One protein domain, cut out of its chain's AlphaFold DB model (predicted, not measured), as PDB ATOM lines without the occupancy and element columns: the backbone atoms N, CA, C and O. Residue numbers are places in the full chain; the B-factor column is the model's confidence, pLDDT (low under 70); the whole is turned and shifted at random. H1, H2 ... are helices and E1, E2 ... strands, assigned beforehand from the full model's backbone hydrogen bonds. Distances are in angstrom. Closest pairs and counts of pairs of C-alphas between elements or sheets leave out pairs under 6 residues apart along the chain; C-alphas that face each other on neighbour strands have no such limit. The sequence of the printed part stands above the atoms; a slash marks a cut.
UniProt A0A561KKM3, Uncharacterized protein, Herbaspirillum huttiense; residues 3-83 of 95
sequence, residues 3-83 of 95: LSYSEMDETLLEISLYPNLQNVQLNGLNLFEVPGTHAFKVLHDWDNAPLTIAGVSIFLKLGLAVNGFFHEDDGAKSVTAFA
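Overview. This is residues 3 to 83 of the 95 residues of an uncharacterized protein of Herbaspirillum huttiense (UniProt A0A561KKM3). A single sheet of six short strands, strongly twisted and curled like part of a barrel, has one helix, H1, packed on it at E4 and E5. The loop between E1 and E2, at Asp 9, and the link from E5 to E6, at Glu 72, lie at opposite ends of the longest axis, and a long stretch with no named element, residues 18 to 35, joins E2 to H1. The printed part has 81 residues, with one named helix and six named strands in the order E1 E2 H1 E3 E4 E5 E6; the antiparallel sheet runs E1 E2 E6 E5 E4 E3. The class is mixed, helices and strands, with 36 residues, under half, in named elements. The whole is compact, with a radius of gyration of the C-alphas of 12.7 A and spans of 39 by 28 by 26 A.

Arrangement. In the sheet, E6, residues 78 to 82, and E5, residues 64 to 67, are a hairpin, antiparallel at 161 degrees, with N 65 and O 80 within hydrogen-bond range at 2.8 A. On the other side of E6 is E2, residues 12 to 17, antiparallel at 162 degrees, with N 17 and O 79 at 2.7 A. E1, residues 3 to 5, is an edge strand and forms a hairpin with E2, with N 13 and O 4 at 2.8 A. E4, residues 56 to 59, forms a hairpin with E5, with N 59 and O 64 at 2.8 A. E3, residues 51 to 53, is the other edge strand and forms a hairpin with E4, with N 58 and O 51 at 2.8 A. E3 E4 E5 E6 are a meander, each strand the antiparallel neighbour of the one before. H1, residues 36 to 46, is on the sheet, with 13 pairs of C-alphas within 10 A, and the two make two layers, a sheet with a helix on one face. The closest C-alphas of H1 and E4 are those of Leu 43 and Phe 59, 7.7 A apart. H1 and E5 are near each other, with 7 pairs of C-alphas within 10 A. In H1 every O i to N i+4 pair is within hydrogen-bond range. E1 and E3, among others, are apart.

Along the chain. E2, the longest strand by residues, measures 14.3 A from first to last C-alpha, E6 13.3 A, E5 10.3 A, E4 9.9 A, E1 6.7 A and E3 6.6 A. H1 measures 15.6 A. E1 begins at C-alpha 3, (199.459, 356.895, 285.373). H1 begins at C-alpha 36, (218.921, 368.569, 287.664), and E6 ends at C-alpha 82, (204.958, 355.511, 293.890).

Size, cuts and confidence. The two C-alphas farthest apart, those of Asp 9 and Glu 72, are 39.6 A apart. The printed part has no cut. The link from E2 to H1, with 18 residues, is long; within it residues 25 to 26 pair antiparallel with residues 29 to 30. The mean pLDDT of the printed part is 90.8, and residue 74 is under 70.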
ATOM      1  N   LEU A   3     199.953 357.626 284.207       94.00
ATOM      2  CA  LEU A   3     199.459 356.895 285.373       94.00
ATOM      3  C   LEU A   3     199.621 355.396 285.122       94.00
ATOM      4  O   LEU A   3     199.379 354.926 284.007       94.00
ATOM      5  N   SER A   4     200.018 354.653 286.149       90.75
ATOM      6  CA  SER A   4     200.124 353.196 286.100       90.75
ATOM      7  C   SER A   4     199.312 352.580 287.228       90.75
ATOM      8  O   SER A   4     199.438 352.988 288.381       90.75
ATOM      9  N   TYR A   5     198.483 351.601 286.882       89.81
ATOM     10  CA  TYR A   5     197.532 350.960 287.783       89.81
ATOM     11  C   TYR A   5     197.865 349.478 287.962       89.81
ATOM     12  O   TYR A   5     198.501 348.863 287.105       89.81
ATOM     13  N   SER A   6     197.425 348.918 289.082       86.81
ATOM     14  CA  SER A   6     197.443 347.486 289.364       86.81
ATOM     15  C   SER A   6     196.496 346.744 288.424       86.81
ATOM     16  O   SER A   6     195.343 347.139 288.255       86.81
ATOM     17  N   GLU A   7     196.965 345.640 287.842       85.12
ATOM     18  CA  GLU A   7     196.142 344.779 286.983       85.12
ATOM     19  C   GLU A   7     195.082 343.989 287.768       85.12
ATOM     20  O   GLU A   7     194.135 343.482 287.173       85.12
ATOM     21  N   MET A   8     195.233 343.858 289.093       87.69
ATOM     22  CA  MET A   8     194.345 343.031 289.920       87.69
ATOM     23  C   MET A   8     193.143 343.794 290.475       87.69
ATOM     24  O   MET A   8     192.064 343.222 290.599       87.69
ATOM     25  N   ASP A   9     193.341 345.052 290.862       89.50
ATOM     26  CA  ASP A   9     192.359 345.827 291.628       89.50
ATOM     27  C   ASP A   9     192.224 347.286 291.164       89.50
ATOM     28  O   ASP A   9     191.568 348.078 291.833       89.50
ATOM     29  N   GLU A  10     192.840 347.642 290.030       86.94
ATOM     30  CA  GLU A  10     192.809 348.989 289.438       86.94
ATOM     31  C   GLU A  10     193.325 350.102 290.369       86.94
ATOM     32  O   GLU A  10     193.115 351.291 290.117       86.94
ATOM     33  N   THR A  11     194.049 349.756 291.437       89.38
ATOM     34  CA  THR A  11     194.646 350.745 292.339       89.38
ATOM     35  C   THR A  11     195.774 351.492 291.630       89.38
ATOM     36  O   THR A  11     196.608 350.882 290.958       89.38
ATOM     37  N   LEU A  12     195.837 352.819 291.780       89.81
ATOM     38  CA  LEU A  12     196.933 353.632 291.244       89.81
ATOM     39  C   LEU A  12     198.250 353.289 291.961       89.81
ATOM     40  O   LEU A  12     198.352 353.454 293.176       89.81
ATOM     41  N   LEU A  13     199.253 352.846 291.204       88.88
ATOM     42  CA  LEU A  13     200.564 352.447 291.722       88.88
ATOM     43  C   LEU A  13     201.602 353.557 291.570       88.88
ATOM     44  O   LEU A  13     202.326 353.863 292.518       88.88
ATOM     45  N   GLU A  14     201.670 354.154 290.378       92.75
ATOM     46  CA  GLU A  14     202.729 355.093 290.013       92.75
ATOM     47  C   GLU A  14     202.181 356.278 289.207       92.75
ATOM     48  O   GLU A  14     201.270 356.137 288.382       92.75
ATOM     49  N   ILE A  15     202.778 357.451 289.422       94.69
ATOM     50  CA  ILE A  15     202.533 358.668 288.645       94.69
ATOM     51  C   ILE A  15     203.868 359.155 288.094       94.69
ATOM     52  O   ILE A  15     204.732 359.584 288.856       94.69
ATOM     53  N   SER A  16     204.010 359.144 286.771       94.94
ATOM     54  CA  SER A  16     205.183 359.667 286.068       94.94
ATOM     55  C   SER A  16     204.927 361.079 285.538       94.94
ATOM     56  O   SER A  16     203.949 361.355 284.829       94.94
ATOM     57  N   LEU A  17     205.832 361.986 285.883       95.81
ATOM     58  CA  LEU A  17     205.796 363.423 285.647       95.81
ATOM     59  C   LEU A  17     207.002 363.835 284.786       95.81
ATOM     60  O   LEU A  17     208.069 363.225 284.868       95.81
ATOM     61  N   TYR A  18     206.823 364.877 283.970       93.81
ATOM     62  CA  TYR A  18     207.800 365.343 282.976       93.81
ATOM     63  C   TYR A  18     207.918 366.883 283.009       93.81
ATOM     64  O   TYR A  18     207.004 367.531 283.526       93.81
ATOM     65  N   PRO A  19     208.981 367.486 282.436       90.69
ATOM     66  CA  PRO A  19     209.371 368.884 282.681       90.69
ATOM     67  C   PRO A  19     208.397 369.950 282.171       90.69
ATOM     68  O   PRO A  19     208.528 371.121 282.500       90.69
ATOM     69  N   ASN A  20     207.393 369.564 281.381       88.69
ATOM     70  CA  ASN A  20     206.330 370.462 280.935       88.69
ATOM     71  C   ASN A  20     205.246 370.715 282.002       88.69
ATOM     72  O   ASN A  20     204.306 371.468 281.747       88.69
ATOM     73  N   LEU A  21     205.340 370.069 283.166       92.00
ATOM     74  CA  LEU A  21     204.419 370.248 284.284       92.00
ATOM     75  C   LEU A  21     204.959 371.290 285.267       92.00
ATOM     76  O   LEU A  21     206.111 371.223 285.684       92.00
ATOM     77  N   GLN A  22     204.092 372.218 285.667       90.69
ATOM     78  CA  GLN A  22     204.397 373.241 286.669       90.69
ATOM     79  C   GLN A  22     204.072 372.744 288.081       90.69
ATOM     80  O   GLN A  22     203.229 371.859 288.249       90.69
ATOM     81  N   ASN A  23     204.700 373.348 289.094       90.19
ATOM     82  CA  ASN A  23     204.436 373.079 290.514       90.19
ATOM     83  C   ASN A  23     204.613 371.606 290.930       90.19
ATOM     84  O   ASN A  23     203.961 371.128 291.861       90.19
ATOM     85  N   VAL A  24     205.508 370.872 290.264       94.44
ATOM     86  CA  VAL A  24     205.899 369.525 290.695       94.44
ATOM     87  C   VAL A  24     206.890 369.663 291.846       94.44
ATOM     88  O   VAL A  24     208.080 369.901 291.633       94.44
ATOM     89  N   GLN A  25     206.370 369.559 293.070       95.75
ATOM     90  CA  GLN A  25     207.106 369.856 294.293       95.75
ATOM     91  C   GLN A  25     207.171 368.678 295.258       95.75
ATOM     92  O   GLN A  25     206.189 367.967 295.461       95.75
ATOM     93  N   LEU A  26     208.317 368.546 295.926       95.25
ATOM     94  CA  LEU A  26     208.496 367.688 297.096       95.25
ATOM     95  C   LEU A  26     209.147 368.515 298.205       95.25
ATOM     96  O   LEU A  26     210.215 369.076 297.991       95.25
ATOM     97  N   ASN A  27     208.504 368.628 299.371       93.88
ATOM     98  CA  ASN A  27     209.017 369.391 300.522       93.88
ATOM     99  C   ASN A  27     209.504 370.819 300.172       93.88
ATOM    100  O   ASN A  27     210.495 371.298 300.717       93.88
ATOM    101  N   GLY A  28     208.823 371.493 299.238       94.50
ATOM    102  CA  GLY A  28     209.166 372.844 298.774       94.50
ATOM    103  C   GLY A  28     210.230 372.921 297.666       94.50
ATOM    104  O   GLY A  28     210.490 374.011 297.165       94.50
ATOM    105  N   LEU A  29     210.820 371.799 297.241       95.81
ATOM    106  CA  LEU A  29     211.719 371.735 296.083       95.81
ATOM    107  C   LEU A  29     210.912 371.598 294.786       95.81
ATOM    108  O   LEU A  29     210.254 370.578 294.593       95.81
ATOM    109  N   ASN A  30     211.010 372.572 293.876       94.88
ATOM    110  CA  ASN A  30     210.456 372.476 292.518       94.88
ATOM    111  C   ASN A  30     211.334 371.576 291.637       94.88
ATOM    112  O   ASN A  30     212.361 372.015 291.125       94.88
ATOM    113  N   LEU A  31     210.926 370.324 291.431       94.50
ATOM    114  CA  LEU A  31     211.765 369.282 290.827       94.50
ATOM    115  C   LEU A  31     212.145 369.558 289.363       94.50
ATOM    116  O   LEU A  31     213.213 369.134 288.925       94.50
ATOM    117  N   PHE A  32     211.302 370.276 288.619       93.75
ATOM    118  CA  PHE A  32     211.558 370.625 287.216       93.75
ATOM    119  C   PHE A  32     211.994 372.077 286.989       93.75
ATOM    120  O   PHE A  32     212.371 372.410 285.873       93.75
ATOM    121  N   GLU A  33     211.986 372.930 288.017       92.31
ATOM    122  CA  GLU A  33     212.307 374.365 287.873       92.31
ATOM    123  C   GLU A  33     213.699 374.724 288.415       92.31
ATOM    124  O   GLU A  33     214.098 375.888 288.424       92.31
ATOM    125  N   VAL A  34     214.454 373.724 288.869       92.12
ATOM    126  CA  VAL A  34     215.840 373.867 289.323       92.12
ATOM    127  C   VAL A  34     216.766 372.971 288.491       92.12
ATOM    128  O   VAL A  34     216.309 371.965 287.929       92.12
ATOM    129  N   PRO A  35     218.078 373.274 288.427       91.94
ATOM    130  CA  PRO A  35     219.043 372.415 287.744       91.94
ATOM    131  C   PRO A  35     218.969 370.965 288.238       91.94
ATOM    132  O   PRO A  35     218.828 370.726 289.440       91.94
ATOM    133  N   GLY A  36     219.081 369.991 287.327       91.88
ATOM    134  CA  GLY A  36     218.921 368.569 287.664       91.88
ATOM    135  C   GLY A  36     219.866 368.119 288.772       91.88
ATOM    136  O   GLY A  36     219.430 367.525 289.756       91.88
ATOM    137  N   THR A  37     221.132 368.520 288.679       92.31
ATOM    138  CA  THR A  37     222.164 368.220 289.679       92.31
ATOM    139  C   THR A  37     221.855 368.825 291.053       92.31
ATOM    140  O   THR A  37     222.160 368.214 292.079       92.31
ATOM    141  N   HIS A  38     221.206 369.995 291.096       93.94
ATOM    142  CA  HIS A  38     220.758 370.613 292.343       93.94
ATOM    143  C   HIS A  38     219.618 369.813 292.977       93.94
ATOM    144  O   HIS A  38     219.723 369.433 294.142       93.94
ATOM    145  N   ALA A  39     218.567 369.505 292.210       94.69
ATOM    146  CA  ALA A  39     217.469 368.677 292.703       94.69
ATOM    147  C   ALA A  39     217.964 367.297 293.158       94.69
ATOM    148  O   ALA A  39     217.585 366.843 294.234       94.69
ATOM    149  N   PHE A  40     218.866 366.668 292.398       94.69
ATOM    150  CA  PHE A  40     219.453 365.378 292.757       94.69
ATOM    151  C   PHE A  40     220.154 365.414 294.113       94.69
ATOM    152  O   PHE A  40     219.933 364.542 294.950       94.69
ATOM    153  N   LYS A  41     220.978 366.443 294.345       95.44
ATOM    154  CA  LYS A  41     221.682 366.620 295.616       95.44
ATOM    155  C   LYS A  41     220.702 366.733 296.784       95.44
ATOM    156  O   LYS A  41     220.881 366.046 297.779       95.44
ATOM    157  N   VAL A  42     219.655 367.549 296.648       96.81
ATOM    158  CA  VAL A  42     218.649 367.728 297.709       96.81
ATOM    159  C   VAL A  42     217.889 366.426 297.985       96.81
ATOM    160  O   VAL A  42     217.689 366.069 299.143       96.81
ATOM    161  N   LEU A  43     217.514 365.679 296.941       96.19
ATOM    162  CA  LEU A  43     216.889 364.361 297.100       96.19
ATOM    163  C   LEU A  43     217.815 363.387 297.839       96.19
ATOM    164  O   LEU A  43     217.363 362.678 298.735       96.19
ATOM    165  N   HIS A  44     219.110 363.399 297.520       95.88
ATOM    166  CA  HIS A  44     220.118 362.592 298.203       95.88
ATOM    167  C   HIS A  44     220.338 363.014 299.666       95.88
ATOM    168  O   HIS A  44     220.648 362.176 300.512       95.88
ATOM    169  N   ASP A  45     220.160 364.292 300.000       96.75
ATOM    170  CA  ASP A  45     220.215 364.757 301.390       96.75
ATOM    171  C   ASP A  45     219.024 364.224 302.214       96.75
ATOM    172  O   ASP A  45     219.159 363.990 303.417       96.75
ATOM    173  N   TRP A  46     217.867 363.983 301.583       96.38
ATOM    174  CA  TRP A  46     216.696 363.374 302.234       96.38
ATOM    175  C   TRP A  46     216.730 361.844 302.242       96.38
ATOM    176  O   TRP A  46     216.282 361.219 303.205       96.38
ATOM    177  N   ASP A  47     217.282 361.230 301.198       94.25
ATOM    178  CA  ASP A  47     217.533 359.797 301.128       94.25
ATOM    179  C   ASP A  47     218.906 359.508 300.511       94.25
ATOM    180  O   ASP A  47     219.107 359.503 299.300       94.25
ATOM    181  N   ASN A  48     219.864 359.245 301.397       94.31
ATOM    182  CA  ASN A  48     221.293 359.157 301.105       94.31
ATOM    183  C   ASN A  48     221.774 357.822 300.521       94.31
ATOM    184  O   ASN A  48     222.981 357.620 300.391       94.31
ATOM    185  N   ALA A  49     220.863 356.892 300.244       91.44
ATOM    186  CA  ALA A  49     221.199 355.577 299.710       91.44
ATOM    187  C   ALA A  49     220.237 355.171 298.580       91.44
ATOM    188  O   ALA A  49     219.572 354.137 298.694       91.44
ATOM    189  N   PRO A  50     220.128 355.969 297.497       92.50
ATOM    190  CA  PRO A  50     219.284 355.599 296.373       92.50
ATOM    191  C   PRO A  50     219.809 354.337 295.689       92.50
ATOM    192  O   PRO A  50     221.016 354.145 295.528       92.50
ATOM    193  N   LEU A  51     218.892 353.502 295.208       91.56
ATOM    194  CA  LEU A  51     219.242 352.436 294.274       91.56
ATOM    195  C   LEU A  51     219.463 353.051 292.893       91.56
ATOM    196  O   LEU A  51     218.683 353.898 292.464       91.56
ATOM    197  N   THR A  52     220.487 352.608 292.170       90.25
ATOM    198  CA  THR A  52     220.714 353.038 290.787       90.25
ATOM    199  C   THR A  52     220.560 351.859 289.841       90.25
ATOM    200  O   THR A  52     221.259 350.856 289.969       90.25
ATOM    201  N   ILE A  53     219.665 351.989 288.864       87.19
ATOM    202  CA  ILE A  53     219.422 350.968 287.844       87.19
ATOM    203  C   ILE A  53     219.141 351.625 286.496       87.19
ATOM    204  O   ILE A  53     218.288 352.497 286.389       87.19
ATOM    205  N   ALA A  54     219.883 351.224 285.460       85.69
ATOM    206  CA  ALA A  54     219.701 351.706 284.085       85.69
ATOM    207  C   ALA A  54     219.606 353.249 283.944       85.69
ATOM    208  O   ALA A  54     218.825 353.752 283.145       85.69
ATOM    209  N   GLY A  55     220.387 354.003 284.729       86.06
ATOM    210  CA  GLY A  55     220.379 355.476 284.714       86.06
ATOM    211  C   GLY A  55     219.286 356.134 285.567       86.06
ATOM    212  O   GLY A  55     219.275 357.356 285.705       86.06
ATOM    213  N   VAL A  56     218.417 355.341 286.197       91.31
ATOM    214  CA  VAL A  56     217.379 355.796 287.127       91.31
ATOM    215  C   VAL A  56     217.892 355.692 288.557       91.31
ATOM    216  O   VAL A  56     218.486 354.682 288.936       91.31
ATOM    217  N   SER A  57     217.642 356.724 289.362       93.88
ATOM    218  CA  SER A  57     217.861 356.692 290.811       93.88
ATOM    219  C   SER A  57     216.541 356.552 291.549       93.88
ATOM    220  O   SER A  57     215.616 357.320 291.300       93.88
ATOM    221  N   ILE A  58     216.459 355.582 292.452       93.31
ATOM    222  CA  ILE A  58     215.251 355.229 293.196       93.31
ATOM    223  C   ILE A  58     215.496 355.525 294.673       93.31
ATOM    224  O   ILE A  58     216.277 354.846 295.340       93.31
ATOM    225  N   PHE A  59     214.804 356.539 295.172       93.62
ATOM    226  CA  PHE A  59     214.786 356.967 296.561       93.62
ATOM    227  C   PHE A  59     213.609 356.293 297.272       93.62
ATOM    228  O   PHE A  59     212.495 356.825 297.318       93.62
ATOM    229  N   LEU A  60     213.842 355.088 297.799       90.62
ATOM    230  CA  LEU A  60     212.804 354.276 298.439       90.62
ATOM    231  C   LEU A  60     212.178 354.979 299.647       90.62
ATOM    232  O   LEU A  60     210.967 354.891 299.835       90.62
ATOM    233  N   LYS A  61     212.963 355.730 300.434       90.44
ATOM    234  CA  LYS A  61     212.416 356.463 301.591       90.44
ATOM    235  C   LYS A  61     211.494 357.608 301.173       90.44
ATOM    236  O   LYS A  61     210.672 358.039 301.974       90.44
ATOM    237  N   LEU A  62     211.645 358.104 299.942       92.81
ATOM    238  CA  LEU A  62     210.848 359.197 299.384       92.81
ATOM    239  C   LEU A  62     209.686 358.704 298.513       92.81
ATOM    240  O   LEU A  62     208.869 359.522 298.101       92.81
ATOM    241  N   GLY A  63     209.624 357.404 298.196       92.31
ATOM    242  CA  GLY A  63     208.665 356.872 297.224       92.31
ATOM    243  C   GLY A  63     208.856 357.473 295.827       92.31
ATOM    244  O   GLY A  63     207.875 357.791 295.155       92.31
ATOM    245  N   LEU A  64     210.112 357.713 295.422       94.00
ATOM    246  CA  LEU A  64     210.445 358.489 294.227       94.00
ATOM    247  C   LEU A  64     211.499 357.794 293.360       94.00
ATOM    248  O   LEU A  64     212.526 357.351 293.862       94.00
ATOM    249  N   ALA A  65     211.292 357.764 292.049       94.38
ATOM    250  CA  ALA A  65     212.315 357.426 291.068       94.38
ATOM    251  C   ALA A  65     212.555 358.619 290.140       94.38
ATOM    252  O   ALA A  65     211.607 359.280 289.717       94.38
ATOM    253  N   VAL A  66     213.817 358.910 289.828       94.94
ATOM    254  CA  VAL A  66     214.199 360.047 288.986       94.94
ATOM    255  C   VAL A  66     215.174 359.629 287.892       94.94
ATOM    256  O   VAL A  66     216.096 358.845 288.126       94.94
ATOM    257  N   ASN A  67     214.988 360.178 286.695       94.25
ATOM    258  CA  ASN A  67     215.865 359.993 285.539       94.25
ATOM    259  C   ASN A  67     216.273 361.352 284.966       94.25
ATOM    260  O   ASN A  67     215.489 362.294 285.021       94.25
ATOM    261  N   GLY A  68     217.484 361.461 284.415       91.75
ATOM    262  CA  GLY A  68     217.962 362.699 283.781       91.75
ATOM    263  C   GLY A  68     218.398 363.802 284.756       91.75
ATOM    264  O   GLY A  68     218.703 364.905 284.328       91.75
ATOM    265  N   PHE A  69     218.477 363.520 286.061       91.25
ATOM    266  CA  PHE A  69     218.902 364.494 287.081       91.25
ATOM    267  C   PHE A  69     220.433 364.589 287.252       91.25
ATOM    268  O   PHE A  69     220.922 365.433 287.997       91.25
ATOM    269  N   PHE A  70     221.206 363.752 286.551       83.44
ATOM    270  CA  PHE A  70     222.677 363.762 286.580       83.44
ATOM    271  C   PHE A  70     223.322 364.696 285.552       83.44
ATOM    272  O   PHE A  70     224.536 364.893 285.579       83.44
ATOM    273  N   HIS A  71     222.531 365.247 284.635       76.38
ATOM    274  CA  HIS A  71     223.009 366.098 283.554       76.38
ATOM    275  C   HIS A  71     222.441 367.511 283.697       76.38
ATOM    276  O   HIS A  71     221.425 367.724 284.357       76.38
ATOM    277  N   GLU A  72     223.126 368.481 283.093       70.00
ATOM    278  CA  GLU A  72     222.627 369.859 282.986       70.00
ATOM    279  C   GLU A  72     221.542 369.999 281.908       70.00
ATOM    280  O   GLU A  72     220.830 370.998 281.889       70.00
ATOM    281  N   ASP A  73     221.412 369.005 281.022       71.44
ATOM    282  CA  ASP A  73     220.325 368.946 280.051       71.44
ATOM    283  C   ASP A  73     219.046 368.413 280.703       71.44
ATOM    284  O   ASP A  73     218.945 367.252 281.110       71.44
ATOM    285  N   ASP A  74     218.050 369.287 280.762       69.62
ATOM    286  CA  ASP A  74     216.748 369.028 281.357       69.62
ATOM    287  C   ASP A  74     215.820 368.210 280.441       69.62
ATOM    288  O   ASP A  74     214.763 367.756 280.887       69.62
ATOM    289  N   GLY A  75     216.201 367.973 279.178       72.44
ATOM    290  CA  GLY A  75     215.362 367.318 278.170       72.44
ATOM    291  C   GLY A  75     214.960 365.876 278.499       72.44
ATOM    292  O   GLY A  75     213.935 365.400 278.015       72.44
ATOM    293  N   ALA A  76     215.728 365.189 279.350       82.56
ATOM    294  CA  ALA A  76     215.480 363.800 279.748       82.56
ATOM    295  C   ALA A  76     214.941 363.647 281.184       82.56
ATOM    296  O   ALA A  76     214.813 362.515 281.667       82.56
ATOM    297  N   LYS A  77     214.644 364.755 281.881       92.88
ATOM    298  CA  LYS A  77     214.160 364.708 283.264       92.88
ATOM    299  C   LYS A  77     212.808 364.003 283.344       92.88
ATOM    300  O   LYS A  77     211.858 364.362 282.653       92.88
ATOM    301  N   SER A  78     212.691 363.047 284.250       94.94
ATOM    302  CA  SER A  78     211.398 362.505 284.660       94.94
ATOM    303  C   SER A  78     211.413 362.144 286.134       94.94
ATOM    304  O   SER A  78     212.456 361.819 286.707       94.94
ATOM    305  N   VAL A  79     210.238 362.231 286.745       95.50
ATOM    306  CA  VAL A  79     210.016 361.896 288.149       95.50
ATOM    307  C   VAL A  79     208.830 360.953 288.219       95.50
ATOM    308  O   VAL A  79     207.762 361.280 287.708       95.50
ATOM    309  N   THR A  80     208.996 359.818 288.879       95.25
ATOM    310  CA  THR A  80     207.922 358.863 289.137       95.25
ATOM    311  C   THR A  80     207.713 358.749 290.637       95.25
ATOM    312  O   THR A  80     208.621 358.337 291.355       95.25
ATOM    313  N   ALA A  81     206.528 359.122 291.109       94.31
ATOM    314  CA  ALA A  81     206.109 358.896 292.488       94.31
ATOM    315  C   ALA A  81     205.360 357.562 292.588       94.31
ATOM    316  O   ALA A  81     204.565 357.243 291.700       94.31
ATOM    317  N   PHE A  82     205.590 356.808 293.659       90.81
ATOM    318  CA  PHE A  82     204.958 355.511 293.890       90.81
ATOM    319  C   PHE A  82     204.557 355.326 295.359       90.81
ATOM    320  O   PHE A  82     205.280 355.728 296.268       90.81
ATOM    321  N   ALA A  83     203.388 354.720 295.596       77.25
ATOM    322  CA  ALA A  83     202.879 354.446 296.950       77.25
ATOM    323  C   ALA A  83     203.510 353.186 297.571       77.25
ATOM    324  O   ALA A  83     203.765 353.124 298.772       77.25
TER     325      ALA A  83